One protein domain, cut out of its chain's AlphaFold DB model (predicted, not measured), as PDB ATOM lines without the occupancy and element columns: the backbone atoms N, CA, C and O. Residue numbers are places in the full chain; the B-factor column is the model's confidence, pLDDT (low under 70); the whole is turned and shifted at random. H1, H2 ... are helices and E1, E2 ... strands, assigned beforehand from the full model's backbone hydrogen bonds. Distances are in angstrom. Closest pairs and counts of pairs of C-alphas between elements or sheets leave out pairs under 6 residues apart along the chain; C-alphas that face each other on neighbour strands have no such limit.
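This is residues 8 to 104 of the 105 residues of an uncharacterized protein of Sphingomonadaceae bacterium PASS1 (UniProt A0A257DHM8). What is the shape? Three helices stand side by side in a row, H1 in the middle between H2 and H4, and at one end of the row, by the first residues of H2, lie a small hairpin of strands E1 and E2 and the long loop of residues 41 to 53. Short H3 lies at the opposite end, and short H5 follows H4. What is it made of? The 97 printed residues hold five named helices and two named strands in the order H1, E1, E2, H2, H3, H4, H5; the class is mostly helix, and the two-stranded sheet, order E1 - E2, is antiparallel. How compact is it? It is loose and elongated, with a radius of gyration of the C-alphas of 15.7 A and spans of 53 by 29 by 19 A.

What does the first helix touch? H1, residues 8 to 23, is the hub. It touches H2, residues 54 to 71, opposite ways at a tilt of 37 degrees, only just steep, the closest C-alphas being those of Phe 10 and Ala 69, 4.7 A apart. It touches H4, residues 87 to 99, the same way at a shallow tilt of 8 degrees, closest at the C-alphas of Cys 15 and Ala 92, 6.0 A, while H2 and H4 are apart. How do the strands pair? E1, residues 29 to 32, and E2, residues 37 to 40, form an antiparallel hairpin at 158 degrees, with N 30 and O 39 within hydrogen-bond range at 2.8 A. The closest C-alphas of E1 and H2 are those of Phe 29 and Gly 56, 4.5 A apart. Where are the short helices? H1 touches H3, residues 74 to 77, with residues 8 to 9 alone, closest at the C-alphas of Gly 9 and Asp 74, 7.2 A. H5, residues 101 to 104, meets H4 only through their link. Are the helix backbones complete? In H1, H2 and H4 every O i to N i+4 pair is within hydrogen-bond range; H3 and H5 are too short for such a pair.

Where does H1 run? It goes from C-alpha 8 at (54.297, 29.175, -36.806) to C-alpha 23, over 22.6 A. How long are the other long helices? H2 spans 25.7 A from C-alpha 54 at (32.059, 27.719, -39.312), and H4 spans 18.1 A. Where does H5 end? Its C-alpha 104 is at (24.496, 34.132, -27.318).

How large is it? The two C-alphas farthest apart, those of Gly 47 and Asp 79, are 52.8 A apart. Is it continuous? The printed part has no cut, and its one long link is E2 to H2, of 13 residues. Where is confidence low? Residues 78 to 82 and residue 104 have pLDDT under 70, and the mean of the printed part is 89.4.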
ATOM      1  N   ILE A   8      54.616  27.902 -37.461       89.25
ATOM      2  CA  ILE A   8      54.297  29.175 -36.806       89.25
ATOM      3  C   ILE A   8      53.542  30.081 -37.778       89.25
ATOM      4  O   ILE A   8      52.488  30.608 -37.426       89.25
ATOM      5  N   GLY A   9      54.037  30.210 -39.013       91.00
ATOM      6  CA  GLY A   9      53.366  30.961 -40.069       91.00
ATOM      7  C   GLY A   9      51.956  30.443 -40.330       91.00
ATOM      8  O   GLY A   9      51.030  31.246 -40.403       91.00
ATOM      9  N   PHE A  10      51.777  29.119 -40.369       93.81
ATOM     10  CA  PHE A  10      50.462  28.493 -40.500       93.81
ATOM     11  C   PHE A  10      49.523  28.898 -39.363       93.81
ATOM     12  O   PHE A  10      48.440  29.404 -39.621       93.81
ATOM     13  N   MET A  11      49.929  28.713 -38.105       93.88
ATOM     14  CA  MET A  11      49.093  29.035 -36.945       93.88
ATOM     15  C   MET A  11      48.692  30.514 -36.914       93.88
ATOM     16  O   MET A  11      47.520  30.827 -36.698       93.88
ATOM     17  N   LEU A  12      49.651  31.423 -37.126       92.44
ATOM     18  CA  LEU A  12      49.393  32.864 -37.126       92.44
ATOM     19  C   LEU A  12      48.431  33.242 -38.253       92.44
ATOM     20  O   LEU A  12      47.433  33.921 -38.012       92.44
ATOM     21  N   ALA A  13      48.706  32.766 -39.469       94.69
ATOM     22  CA  ALA A  13      47.853  33.007 -40.623       94.69
ATOM     23  C   ALA A  13      46.450  32.434 -40.412       94.69
ATOM     24  O   ALA A  13      45.473  33.128 -40.664       94.69
ATOM     25  N   TYR A  14      46.337  31.216 -39.882       96.75
ATOM     26  CA  TYR A  14      45.055  30.579 -39.602       96.75
ATOM     27  C   TYR A  14      44.221  31.418 -38.636       96.75
ATOM     28  O   TYR A  14      43.072  31.724 -38.935       96.75
ATOM     29  N   CYS A  15      44.807  31.852 -37.514       95.94
ATOM     30  CA  CYS A  15      44.103  32.679 -36.533       95.94
ATOM     31  C   CYS A  15      43.617  33.995 -37.151       95.94
ATOM     32  O   CYS A  15      42.461  34.371 -36.973       95.94
ATOM     33  N   LEU A  16      44.484  34.685 -37.897       95.44
ATOM     34  CA  LEU A  16      44.154  35.972 -38.511       95.44
ATOM     35  C   LEU A  16      43.079  35.838 -39.592       95.44
ATOM     36  O   LEU A  16      42.126  36.613 -39.600       95.44
ATOM     37  N   VAL A  17      43.210  34.849 -40.478       96.44
ATOM     38  CA  VAL A  17      42.250  34.612 -41.562       96.44
ATOM     39  C   VAL A  17      40.908  34.149 -41.004       96.44
ATOM     40  O   VAL A  17      39.876  34.622 -41.464       96.44
ATOM     41  N   TYR A  18      40.902  33.295 -39.978       96.38
ATOM     42  CA  TYR A  18      39.664  32.861 -39.331       96.38
ATOM     43  C   TYR A  18      38.904  34.045 -38.723       96.38
ATOM     44  O   TYR A  18      37.710  34.197 -38.969       96.38
ATOM     45  N   ILE A  19      39.588  34.912 -37.964       96.25
ATOM     46  CA  ILE A  19      38.979  36.124 -37.389       96.25
ATOM     47  C   ILE A  19      38.433  37.027 -38.497       96.25
ATOM     48  O   ILE A  19      37.320  37.525 -38.379       96.25
ATOM     49  N   ALA A  20      39.207  37.237 -39.562       95.38
ATOM     50  CA  ALA A  20      38.809  38.049 -40.706       95.38
ATOM     51  C   ALA A  20      37.539  37.512 -41.386       95.38
ATOM     52  O   ALA A  20      36.572  38.251 -41.558       95.38
ATOM     53  N   ALA A  21      37.520  36.225 -41.728       93.81
ATOM     54  CA  ALA A  21      36.376  35.578 -42.363       93.81
ATOM     55  C   ALA A  21      35.133  35.583 -41.457       93.81
ATOM     56  O   ALA A  21      34.025  35.796 -41.943       93.81
ATOM     57  N   LEU A  22      35.314  35.435 -40.140       93.31
ATOM     58  CA  LEU A  22      34.229  35.561 -39.166       93.31
ATOM     59  C   LEU A  22      33.713  37.005 -39.047       93.31
ATOM     60  O   LEU A  22      32.509  37.218 -38.959       93.31
ATOM     61  N   LEU A  23      34.605  37.998 -39.048       93.62
ATOM     62  CA  LEU A  23      34.252  39.416 -38.933       93.62
ATOM     63  C   LEU A  23      33.464  39.921 -40.149       93.62
ATOM     64  O   LEU A  23      32.576  40.755 -39.991       93.62
ATOM     65  N   TRP A  24      33.807  39.441 -41.345       92.12
ATOM     66  CA  TRP A  24      33.151  39.838 -42.594       92.12
ATOM     67  C   TRP A  24      31.998  38.927 -43.017       92.12
ATOM     68  O   TRP A  24      31.375  39.214 -44.036       92.12
ATOM     69  N   ASP A  25      31.701  37.877 -42.248       88.81
ATOM     70  CA  ASP A  25      30.694  36.861 -42.582       88.81
ATOM     71  C   ASP A  25      30.897  36.293 -44.000       88.81
ATOM     72  O   ASP A  25      29.996  36.249 -44.838       88.81
ATOM     73  N   LEU A  26      32.143  35.896 -44.284       89.12
ATOM     74  CA  LEU A  26      32.584  35.379 -45.582       89.12
ATOM     75  C   LEU A  26      32.995  33.904 -45.484       89.12
ATOM     76  O   LEU A  26      34.173  33.589 -45.628       89.12
ATOM     77  N   PRO A  27      32.069  32.964 -45.228       92.75
ATOM     78  CA  PRO A  27      32.370  31.553 -45.399       92.75
ATOM     79  C   PRO A  27      32.493  31.200 -46.889       92.75
ATOM     80  O   PRO A  27      31.602  31.494 -47.691       92.75
ATOM     81  N   ALA A  28      33.540  30.454 -47.251       92.62
ATOM     82  CA  ALA A  28      33.648  29.839 -48.577       92.62
ATOM     83  C   ALA A  28      32.453  28.927 -48.925       92.62
ATOM     84  O   ALA A  28      32.082  28.801 -50.095       92.62
ATOM     85  N   PHE A  29      31.848  28.286 -47.920       94.94
ATOM     86  CA  PHE A  29      30.640  27.478 -48.064       94.94
ATOM     87  C   PHE A  29      29.846  27.394 -46.756       94.94
ATOM     88  O   PHE A  29      30.389  27.505 -45.657       94.94
ATOM     89  N   LEU A  30      28.555  27.116 -46.883       94.94
ATOM     90  CA  LEU A  30      27.634  26.828 -45.792       94.94
ATOM     91  C   LEU A  30      27.320  25.334 -45.750       94.94
ATOM     92  O   LEU A  30      27.101  24.717 -46.792       94.94
ATOM     93  N   TYR A  31      27.253  24.766 -44.549       95.06
ATOM     94  CA  TYR A  31      26.809  23.390 -44.332       95.06
ATOM     95  C   TYR A  31      25.417  23.357 -43.693       95.06
ATOM     96  O   TYR A  31      25.181  24.029 -42.693       95.06
ATOM     97  N   TYR A  32      24.505  22.561 -44.248       94.19
ATOM     98  CA  TYR A  32      23.140  22.383 -43.754       94.19
ATOM     99  C   TYR A  32      23.019  21.006 -43.099       94.19
ATOM    100  O   TYR A  32      22.898  20.005 -43.806       94.19
ATOM    101  N   PRO A  33      23.069  20.919 -41.758       91.62
ATOM    102  CA  PRO A  33      23.161  19.641 -41.055       91.62
ATOM    103  C   PRO A  33      21.882  18.805 -41.144       91.62
ATOM    104  O   PRO A  33      21.958  17.587 -41.017       91.62
ATOM    105  N   LEU A  34      20.723  19.437 -41.358       89.44
ATOM    106  CA  LEU A  34      19.441  18.733 -41.460       89.44
ATOM    107  C   LEU A  34      19.373  17.851 -42.711       89.44
ATOM    108  O   LEU A  34      18.892  16.726 -42.633       89.44
ATOM    109  N   ASP A  35      19.920  18.340 -43.824       88.56
ATOM    110  CA  ASP A  35      19.883  17.657 -45.121       88.56
ATOM    111  C   ASP A  35      21.257  17.113 -45.554       88.56
ATOM    112  O   ASP A  35      21.374  16.447 -46.583       88.56
ATOM    113  N   GLY A  36      22.316  17.408 -44.793       89.88
ATOM    114  CA  GLY A  36      23.693  17.010 -45.092       89.88
ATOM    115  C   GLY A  36      24.294  17.693 -46.326       89.88
ATOM    116  O   GLY A  36      25.203  17.138 -46.943       89.88
ATOM    117  N   GLN A  37      23.795  18.871 -46.707       91.25
ATOM    118  CA  GLN A  37      24.178  19.553 -47.947       91.25
ATOM    119  C   GLN A  37      25.194  20.674 -47.724       91.25
ATOM    120  O   GLN A  37      25.222  21.318 -46.676       91.25
ATOM    121  N   PHE A  38      25.992  20.942 -48.758       92.44
ATOM    122  CA  PHE A  38      26.879  22.099 -48.834       92.44
ATOM    123  C   PHE A  38      26.368  23.076 -49.891       92.44
ATOM    124  O   PHE A  38      26.006  22.664 -50.992       92.44
ATOM    125  N   SER A  39      26.389  24.368 -49.574       93.50
ATOM    126  CA  SER A  39      26.146  25.449 -50.530       93.50
ATOM    127  C   SER A  39      27.378  26.337 -50.614       93.50
ATOM    128  O   SER A  39      27.948  26.690 -49.585       93.50
ATOM    129  N   TRP A  40      27.797  26.694 -51.824       93.00
ATOM    130  CA  TRP A  40      28.967  27.542 -52.032       93.00
ATOM    131  C   TRP A  40      28.640  29.016 -51.799       93.00
ATOM    132  O   TRP A  40      27.590  29.506 -52.215       93.00
ATOM    133  N   GLY A  41      29.583  29.727 -51.182       89.75
ATOM    134  CA  GLY A  41      29.438  31.130 -50.820       89.75
ATOM    135  C   GLY A  41      28.571  31.371 -49.577       89.75
ATOM    136  O   GLY A  41      28.065  30.429 -48.963       89.75
ATOM    137  N   PRO A  42      28.383  32.650 -49.209       88.56
ATOM    138  CA  PRO A  42      27.712  33.052 -47.971       88.56
ATOM    139  C   PRO A  42      26.181  33.072 -48.075       88.56
ATOM    140  O   PRO A  42      25.489  33.322 -47.092       88.56
ATOM    141  N   ALA A  43      25.622  32.852 -49.267       88.81
ATOM    142  CA  ALA A  43      24.189  32.974 -49.488       88.81
ATOM    143  C   ALA A  43      23.424  31.806 -48.845       88.81
ATOM    144  O   ALA A  43      23.602  30.641 -49.213       88.81
ATOM    145  N   VAL A  44      22.529  32.137 -47.911       87.25
ATOM    146  CA  VAL A  44      21.648  31.154 -47.276       87.25
ATOM    147  C   VAL A  44      20.627  30.637 -48.289       87.25
ATOM    148  O   VAL A  44      19.926  31.405 -48.948       87.25
ATOM    149  N   VAL A  45      20.525  29.316 -48.389       86.12
ATOM    150  CA  VAL A  45      19.568  28.622 -49.242       86.12
ATOM    151  C   VAL A  45      18.262  28.481 -48.473       86.12
ATOM    152  O   VAL A  45      18.215  27.898 -47.389       86.12
ATOM    153  N   GLN A  46      17.184  29.027 -49.035       86.56
ATOM    154  CA  GLN A  46      15.867  28.923 -48.419       86.56
ATOM    155  C   GLN A  46      15.384  27.468 -48.411       86.56
ATOM    156  O   GLN A  46      15.515  26.755 -49.401       86.56
ATOM    157  N   GLY A  47      14.799  27.048 -47.291       85.44
ATOM    158  CA  GLY A  47      14.209  25.716 -47.136       85.44
ATOM    159  C   GLY A  47      15.131  24.638 -46.561       85.44
ATOM    160  O   GLY A  47      14.610  23.615 -46.141       85.44
ATOM    161  N   LEU A  48      16.448  24.872 -46.452       84.44
ATOM    162  CA  LEU A  48      17.409  23.898 -45.890       84.44
ATOM    163  C   LEU A  48      17.647  24.055 -44.370       84.44
ATOM    164  O   LEU A  48      18.515  23.411 -43.778       84.44
ATOM    165  N   GLY A  49      16.885  24.935 -43.713       85.94
ATOM    166  CA  GLY A  49      17.024  25.212 -42.282       85.94
ATOM    167  C   GLY A  49      18.287  26.015 -41.924       85.94
ATOM    168  O   GLY A  49      18.805  26.761 -42.758       85.94
ATOM    169  N   PRO A  50      18.757  25.944 -40.663       88.94
ATOM    170  CA  PRO A  50      19.866  26.764 -40.186       88.94
ATOM    171  C   PRO A  50      21.201  26.329 -40.799       88.94
ATOM    172  O   PRO A  50      21.618  25.177 -40.678       88.94
ATOM    173  N   ALA A  51      21.888  27.284 -41.419       91.50
ATOM    174  CA  ALA A  51      23.204  27.088 -42.007       91.50
ATOM    175  C   ALA A  51      24.323  27.145 -40.954       91.50
ATOM    176  O   ALA A  51      24.313  27.974 -40.044       91.50
ATOM    177  N   MET A  52      25.340  26.302 -41.122       92.56
ATOM    178  CA  MET A  52      26.583  26.310 -40.356       92.56
ATOM    179  C   MET A  52      27.728  26.880 -41.203       92.56
ATOM    180  O   MET A  52      28.273  26.190 -42.064       92.56
ATOM    181  N   ALA A  53      28.119  28.126 -40.928       92.75
ATOM    182  CA  ALA A  53      29.198  28.827 -41.640       92.75
ATOM    183  C   ALA A  53      30.614  28.428 -41.184       92.75
ATOM    184  O   ALA A  53      31.574  28.516 -41.949       92.75
ATOM    185  N   TRP A  54      30.758  27.959 -39.942       90.69
ATOM    186  CA  TRP A  54      32.059  27.719 -39.312       90.69
ATOM    187  C   TRP A  54      32.935  26.702 -40.057       90.69
ATOM    188  O   TRP A  54      34.148  26.886 -40.100       90.69
ATOM    189  N   TYR A  55      32.356  25.690 -40.712       93.44
ATOM    190  CA  TYR A  55      33.120  24.747 -41.537       93.44
ATOM    191  C   TYR A  55      33.752  25.408 -42.770       93.44
ATOM    192  O   TYR A  55      34.918  25.145 -43.068       93.44
ATOM    193  N   GLY A  56      33.012  26.287 -43.452       94.50
ATOM    194  CA  GLY A  56      33.520  27.052 -44.591       94.50
ATOM    195  C   GLY A  56      34.655  27.980 -44.186       94.50
ATOM    196  O   GLY A  56      35.704  27.991 -44.828       94.50
ATOM    197  N   ILE A  57      34.482  28.671 -43.057       95.44
ATOM    198  CA  ILE A  57      35.508  29.542 -42.471       95.44
ATOM    199  C   ILE A  57      36.766  28.738 -42.108       95.44
ATOM    200  O   ILE A  57      37.877  29.147 -42.439       95.44
ATOM    201  N   MET A  58      36.619  27.570 -41.464       95.75
ATOM    202  CA  MET A  58      37.757  26.708 -41.116       95.75
ATOM    203  C   MET A  58      38.534  26.251 -42.353       95.75
ATOM    204  O   MET A  58      39.766  26.254 -42.330       95.75
ATOM    205  N   ALA A  59      37.827  25.844 -43.410       95.44
ATOM    206  CA  ALA A  59      38.438  25.350 -44.639       95.44
ATOM    207  C   ALA A  59      39.198  26.456 -45.383       95.44
ATOM    208  O   ALA A  59      40.346  26.256 -45.782       95.44
ATOM    209  N   GLU A  60      38.592  27.634 -45.523       95.31
ATOM    210  CA  GLU A  60      39.224  28.793 -46.154       95.31
ATOM    211  C   GLU A  60      40.448  29.272 -45.370       95.31
ATOM    212  O   GLU A  60      41.528  29.445 -45.944       95.31
ATOM    213  N   ALA A  61      40.320  29.398 -44.046       97.06
ATOM    214  CA  ALA A  61      41.431  29.772 -43.181       97.06
ATOM    215  C   ALA A  61      42.591  28.778 -43.284       97.06
ATOM    216  O   ALA A  61      43.742  29.198 -43.395       97.06
ATOM    217  N   ALA A  62      42.311  27.471 -43.309       97.12
ATOM    218  CA  ALA A  62      43.335  26.442 -43.478       97.12
ATOM    219  C   ALA A  62      44.037  26.539 -44.838       97.12
ATOM    220  O   ALA A  62      45.264  26.439 -44.898       97.12
ATOM    221  N   LEU A  63      43.286  26.760 -45.920       96.81
ATOM    222  CA  LEU A  63      43.840  26.859 -47.268       96.81
ATOM    223  C   LEU A  63      44.757  28.080 -47.410       96.81
ATOM    224  O   LEU A  63      45.902  27.949 -47.848       96.81
ATOM    225  N   ILE A  64      44.285  29.256 -46.993       96.19
ATOM    226  CA  ILE A  64      45.068  30.497 -47.053       96.19
ATOM    227  C   ILE A  64      46.287  30.397 -46.130       96.19
ATOM    228  O   ILE A  64      47.399  30.749 -46.530       96.19
ATOM    229  N   ALA A  65      46.121  29.852 -44.922       96.69
ATOM    230  CA  ALA A  65      47.225  29.649 -43.992       96.69
ATOM    231  C   ALA A  65      48.283  28.683 -44.530       96.69
ATOM    232  O   ALA A  65      49.473  28.938 -44.359       96.69
ATOM    233  N   ALA A  66      47.882  27.606 -45.209       96.06
ATOM    234  CA  ALA A  66      48.812  26.668 -45.831       96.06
ATOM    235  C   ALA A  66      49.644  27.340 -46.931       96.06
ATOM    236  O   ALA A  66      50.859  27.150 -46.981       96.06
ATOM    237  N   ILE A  67      49.017  28.177 -47.765       95.06
ATOM    238  CA  ILE A  67      49.718  28.957 -48.794       95.06
ATOM    239  C   ILE A  67      50.722  29.914 -48.139       95.06
ATOM    240  O   ILE A  67      51.894  29.942 -48.515       95.06
ATOM    241  N   LEU A  68      50.295  30.660 -47.118       93.56
ATOM    242  CA  LEU A  68      51.159  31.608 -46.412       93.56
ATOM    243  C   LEU A  68      52.306  30.914 -45.666       93.56
ATOM    244  O   LEU A  68      53.426  31.419 -45.670       93.56
ATOM    245  N   ALA A  69      52.081  29.731 -45.099       93.69
ATOM    246  CA  ALA A  69      53.105  28.947 -44.411       93.69
ATOM    247  C   ALA A  69      54.253  28.499 -45.331       93.69
ATOM    248  O   ALA A  69      55.374  28.300 -44.861       93.69
ATOM    249  N   VAL A  70      53.988  28.351 -46.630       93.94
ATOM    250  CA  VAL A  70      55.007  28.011 -47.638       93.94
ATOM    251  C   VAL A  70      55.768  29.246 -48.127       93.94
ATOM    252  O   VAL A  70      56.886  29.120 -48.617       93.94
ATOM    253  N   ILE A  71      55.188  30.442 -47.997       90.69
ATOM    254  CA  ILE A  71      55.791  31.701 -48.462       90.69
ATOM    255  C   ILE A  71      56.592  32.384 -47.344       90.69
ATOM    256  O   ILE A  71      57.634  32.987 -47.605       90.69
ATOM    257  N   VAL A  72      56.111  32.316 -46.098       85.00
ATOM    258  CA  VAL A  72      56.676  33.069 -44.973       85.00
ATOM    259  C   VAL A  72      57.814  32.288 -44.307       85.00
ATOM    260  O   VAL A  72      57.587  31.201 -43.777       85.00
ATOM    261  N   PRO A  73      59.047  32.821 -44.292       81.31
ATOM    262  CA  PRO A  73      60.195  32.097 -43.767       81.31
ATOM    263  C   PRO A  73      60.246  32.130 -42.229       81.31
ATOM    264  O   PRO A  73      60.109  33.189 -41.619       81.31
ATOM    265  N   ASP A  74      60.564  30.990 -41.606       79.69
ATOM    266  CA  ASP A  74      60.570  30.806 -40.138       79.69
ATOM    267  C   ASP A  74      61.439  31.811 -39.372       79.69
ATOM    268  O   ASP A  74      61.133  32.179 -38.238       79.69
ATOM    269  N   ARG A  75      62.508  32.306 -40.003       79.75
ATOM    270  CA  ARG A  75      63.406  33.323 -39.432       79.75
ATOM    271  C   ARG A  75      62.697  34.616 -39.020       79.75
ATOM    272  O   ARG A  75      63.224  35.340 -38.187       79.75
ATOM    273  N   TRP A  76      61.530  34.924 -39.592       76.75
ATOM    274  CA  TRP A  76      60.739  36.102 -39.210       76.75
ATOM    275  C   TRP A  76      60.067  35.950 -37.843       76.75
ATOM    276  O   TRP A  76      59.613  36.937 -37.272       76.75
ATOM    277  N   PHE A  77      60.030  34.733 -37.301       74.56
ATOM    278  CA  PHE A  77      59.343  34.406 -36.055       74.56
ATOM    279  C   PHE A  77      60.298  34.004 -34.913       74.56
ATOM    280  O   PHE A  77      59.844  33.529 -33.869       74.56
ATOM    281  N   ALA A  78      61.612  34.185 -35.095       68.06
ATOM    282  CA  ALA A  78      62.644  33.733 -34.160       68.06
ATOM    283  C   ALA A  78      62.698  34.511 -32.821       68.06
ATOM    284  O   ALA A  78      62.292  35.669 -32.717       68.06
ATOM    285  N   ASP A  79      63.223  33.816 -31.805       66.62
ATOM    286  CA  ASP A  79      63.601  34.187 -30.425       66.62
ATOM    287  C   ASP A  79      62.560  34.818 -29.490       66.62
ATOM    288  O   ASP A  79      62.509  34.454 -28.316       66.62
ATOM    289  N   ARG A  80      61.697  35.731 -29.950       62.78
ATOM    290  CA  ARG A  80      60.705  36.377 -29.064       62.78
ATOM    291  C   ARG A  80      59.309  35.786 -29.134       62.78
ATOM    292  O   ARG A  80      58.577  35.863 -28.150       62.78
ATOM    293  N   MET A  81      58.942  35.178 -30.260       67.12
ATOM    294  CA  MET A  81      57.580  34.680 -30.432       67.12
ATOM    295  C   MET A  81      57.343  33.379 -29.661       67.12
ATOM    296  O   MET A  81      56.250  33.196 -29.142       67.12
ATOM    297  N   GLN A  82      58.357  32.512 -29.527       69.00
ATOM    298  CA  GLN A  82      58.217  31.134 -29.023       69.00
ATOM    299  C   GLN A  82      57.519  31.030 -27.656       69.00
ATOM    300  O   GLN A  82      56.641  30.189 -27.488       69.00
ATOM    301  N   ASN A  83      57.827  31.929 -26.716       75.62
ATOM    302  CA  ASN A  83      57.221  31.926 -25.376       75.62
ATOM    303  C   ASN A  83      55.785  32.477 -25.344       75.62
ATOM    304  O   ASN A  83      55.058  32.277 -24.373       75.62
ATOM    305  N   VAL A  84      55.379  33.181 -26.399       79.62
ATOM    306  CA  VAL A  84      54.117  33.925 -26.488       79.62
ATOM    307  C   VAL A  84      53.193  33.314 -27.551       79.62
ATOM    308  O   VAL A  84      52.037  33.711 -27.660       79.62
ATOM    309  N   LEU A  85      53.651  32.295 -28.295       81.44
ATOM    310  CA  LEU A  85      52.900  31.655 -29.381       81.44
ATOM    311  C   LEU A  85      51.525  31.155 -28.942       81.44
ATOM    312  O   LEU A  85      50.567  31.302 -29.692       81.44
ATOM    313  N   TRP A  86      51.409  30.616 -27.726       84.44
ATOM    314  CA  TRP A  86      50.137  30.119 -27.198       84.44
ATOM    315  C   TRP A  86      49.125  31.239 -26.920       84.44
ATOM    316  O   TRP A  86      47.922  30.991 -26.924       84.44
ATOM    317  N   THR A  87      49.581  32.480 -26.720       90.06
ATOM    318  CA  THR A  87      48.675  33.611 -26.475       90.06
ATOM    319  C   THR A  87      47.895  33.993 -27.725       90.06
ATOM    320  O   THR A  87      46.786  34.502 -27.606       90.06
ATOM    321  N   VAL A  88      48.426  33.708 -28.919       91.12
ATOM    322  CA  VAL A  88      47.775  34.048 -30.189       91.12
ATOM    323  C   VAL A  88      46.466  33.279 -30.395       91.12
ATOM    324  O   VAL A  88      45.445  33.943 -30.566       91.12
ATOM    325  N   PRO A  89      46.421  31.930 -30.345       92.38
ATOM    326  CA  PRO A  89      45.160  31.207 -30.471       92.38
ATOM    327  C   PRO A  89      44.195  31.533 -29.325       92.38
ATOM    328  O   PRO A  89      42.996  31.626 -29.562       92.38
ATOM    329  N   VAL A  90      44.691  31.789 -28.107       94.75
ATOM    330  CA  VAL A  90      43.836  32.210 -26.982       94.75
ATOM    331  C   VAL A  90      43.195  33.573 -27.252       94.75
ATOM    332  O   VAL A  90      41.983  33.718 -27.120       94.75
ATOM    333  N   ALA A  91      43.977  34.565 -27.677       95.19
ATOM    334  CA  ALA A  91      43.462  35.877 -28.050       95.19
ATOM    335  C   ALA A  91      42.483  35.774 -29.228       95.19
ATOM    336  O   ALA A  91      41.425  36.397 -29.197       95.19
ATOM    337  N   ALA A  92      42.791  34.945 -30.227       94.75
ATOM    338  CA  ALA A  92      41.907  34.688 -31.356       94.75
ATOM    339  C   ALA A  92      40.572  34.081 -30.916       94.75
ATOM    340  O   ALA A  92      39.524  34.562 -31.335       94.75
ATOM    341  N   MET A  93      40.589  33.092 -30.017       94.31
ATOM    342  CA  MET A  93      39.370  32.523 -29.439       94.31
ATOM    343  C   MET A  93      38.539  33.588 -28.724       94.31
ATOM    344  O   MET A  93      37.343  33.682 -28.982       94.31
ATOM    345  N   LEU A  94      39.158  34.421 -27.880       96.12
ATOM    346  CA  LEU A  94      38.459  35.503 -27.178       96.12
ATOM    347  C   LEU A  94      37.827  36.507 -28.152       96.12
ATOM    348  O   LEU A  94      36.683  36.917 -27.952       96.12
ATOM    349  N   ILE A  95      38.540  36.867 -29.224       95.56
ATOM    350  CA  ILE A  95      38.015  37.727 -30.292       95.56
ATOM    351  C   ILE A  95      36.818  37.055 -30.968       95.56
ATOM    352  O   ILE A  95      35.763  37.674 -31.072       95.56
ATOM    353  N   CYS A  96      36.934  35.787 -31.370       93.56
ATOM    354  CA  CYS A  96      35.837  35.048 -31.993       93.56
ATOM    355  C   CYS A  96      34.611  34.959 -31.074       93.56
ATOM    356  O   CYS A  96      33.494  35.209 -31.521       93.56
ATOM    357  N   THR A  97      34.794  34.669 -29.784       93.06
ATOM    358  CA  THR A  97      33.701  34.664 -28.798       93.06
ATOM    359  C   THR A  97      33.044  36.037 -28.688       93.06
ATOM    360  O   THR A  97      31.819  36.136 -28.683       93.06
ATOM    361  N   PHE A  98      33.836  37.110 -28.647       94.06
ATOM    362  CA  PHE A  98      33.311  38.472 -28.610       94.06
ATOM    363  C   PHE A  98      32.542  38.843 -29.883       94.06
ATOM    364  O   PHE A  98      31.517  39.520 -29.786       94.06
ATOM    365  N   LEU A  99      33.004  38.411 -31.059       91.38
ATOM    366  CA  LEU A  99      32.302  38.606 -32.332       91.38
ATOM    367  C   LEU A  99      30.983  37.831 -32.367       91.38
ATOM    368  O   LEU A  99      29.971  38.370 -32.799       91.38
ATOM    369  N   MET A 100      30.964  36.613 -31.825       88.75
ATOM    370  CA  MET A 100      29.762  35.783 -31.758       88.75
ATOM    371  C   MET A 100      28.795  36.165 -30.628       88.75
ATOM    372  O   MET A 100      27.748  35.536 -30.493       88.75
ATOM    373  N   ARG A 101      29.091  37.189 -29.815       89.56
ATOM    374  CA  ARG A 101      28.260  37.555 -28.649       89.56
ATOM    375  C   ARG A 101      26.797  37.830 -28.996       89.56
ATOM    376  O   ARG A 101      25.931  37.602 -28.168       89.56
ATOM    377  N   THR A 102      26.523  38.301 -30.211       79.25
ATOM    378  CA  THR A 102      25.164  38.586 -30.692       79.25
ATOM    379  C   THR A 102      24.323  37.328 -30.894       79.25
ATOM    380  O   THR A 102      23.106  37.433 -30.945       79.25
ATOM    381  N   PHE A 103      24.944  36.151 -31.004       71.06
ATOM    382  CA  PHE A 103      24.242  34.869 -31.103       71.06
ATOM    383  C   PHE A 103      23.927  34.249 -29.735       71.06
ATOM    384  O   PHE A 103      23.098  33.347 -29.659       71.06
ATOM    385  N   PHE A 104      24.597  34.701 -28.669       67.00
ATOM    386  CA  PHE A 104      24.496  34.132 -27.318       67.00
ATOM    387  C   PHE A 104      23.897  35.099 -26.282       67.00
ATOM    388  O   PHE A 104      23.799  34.731 -25.111       67.00
TER     389      PHE A 104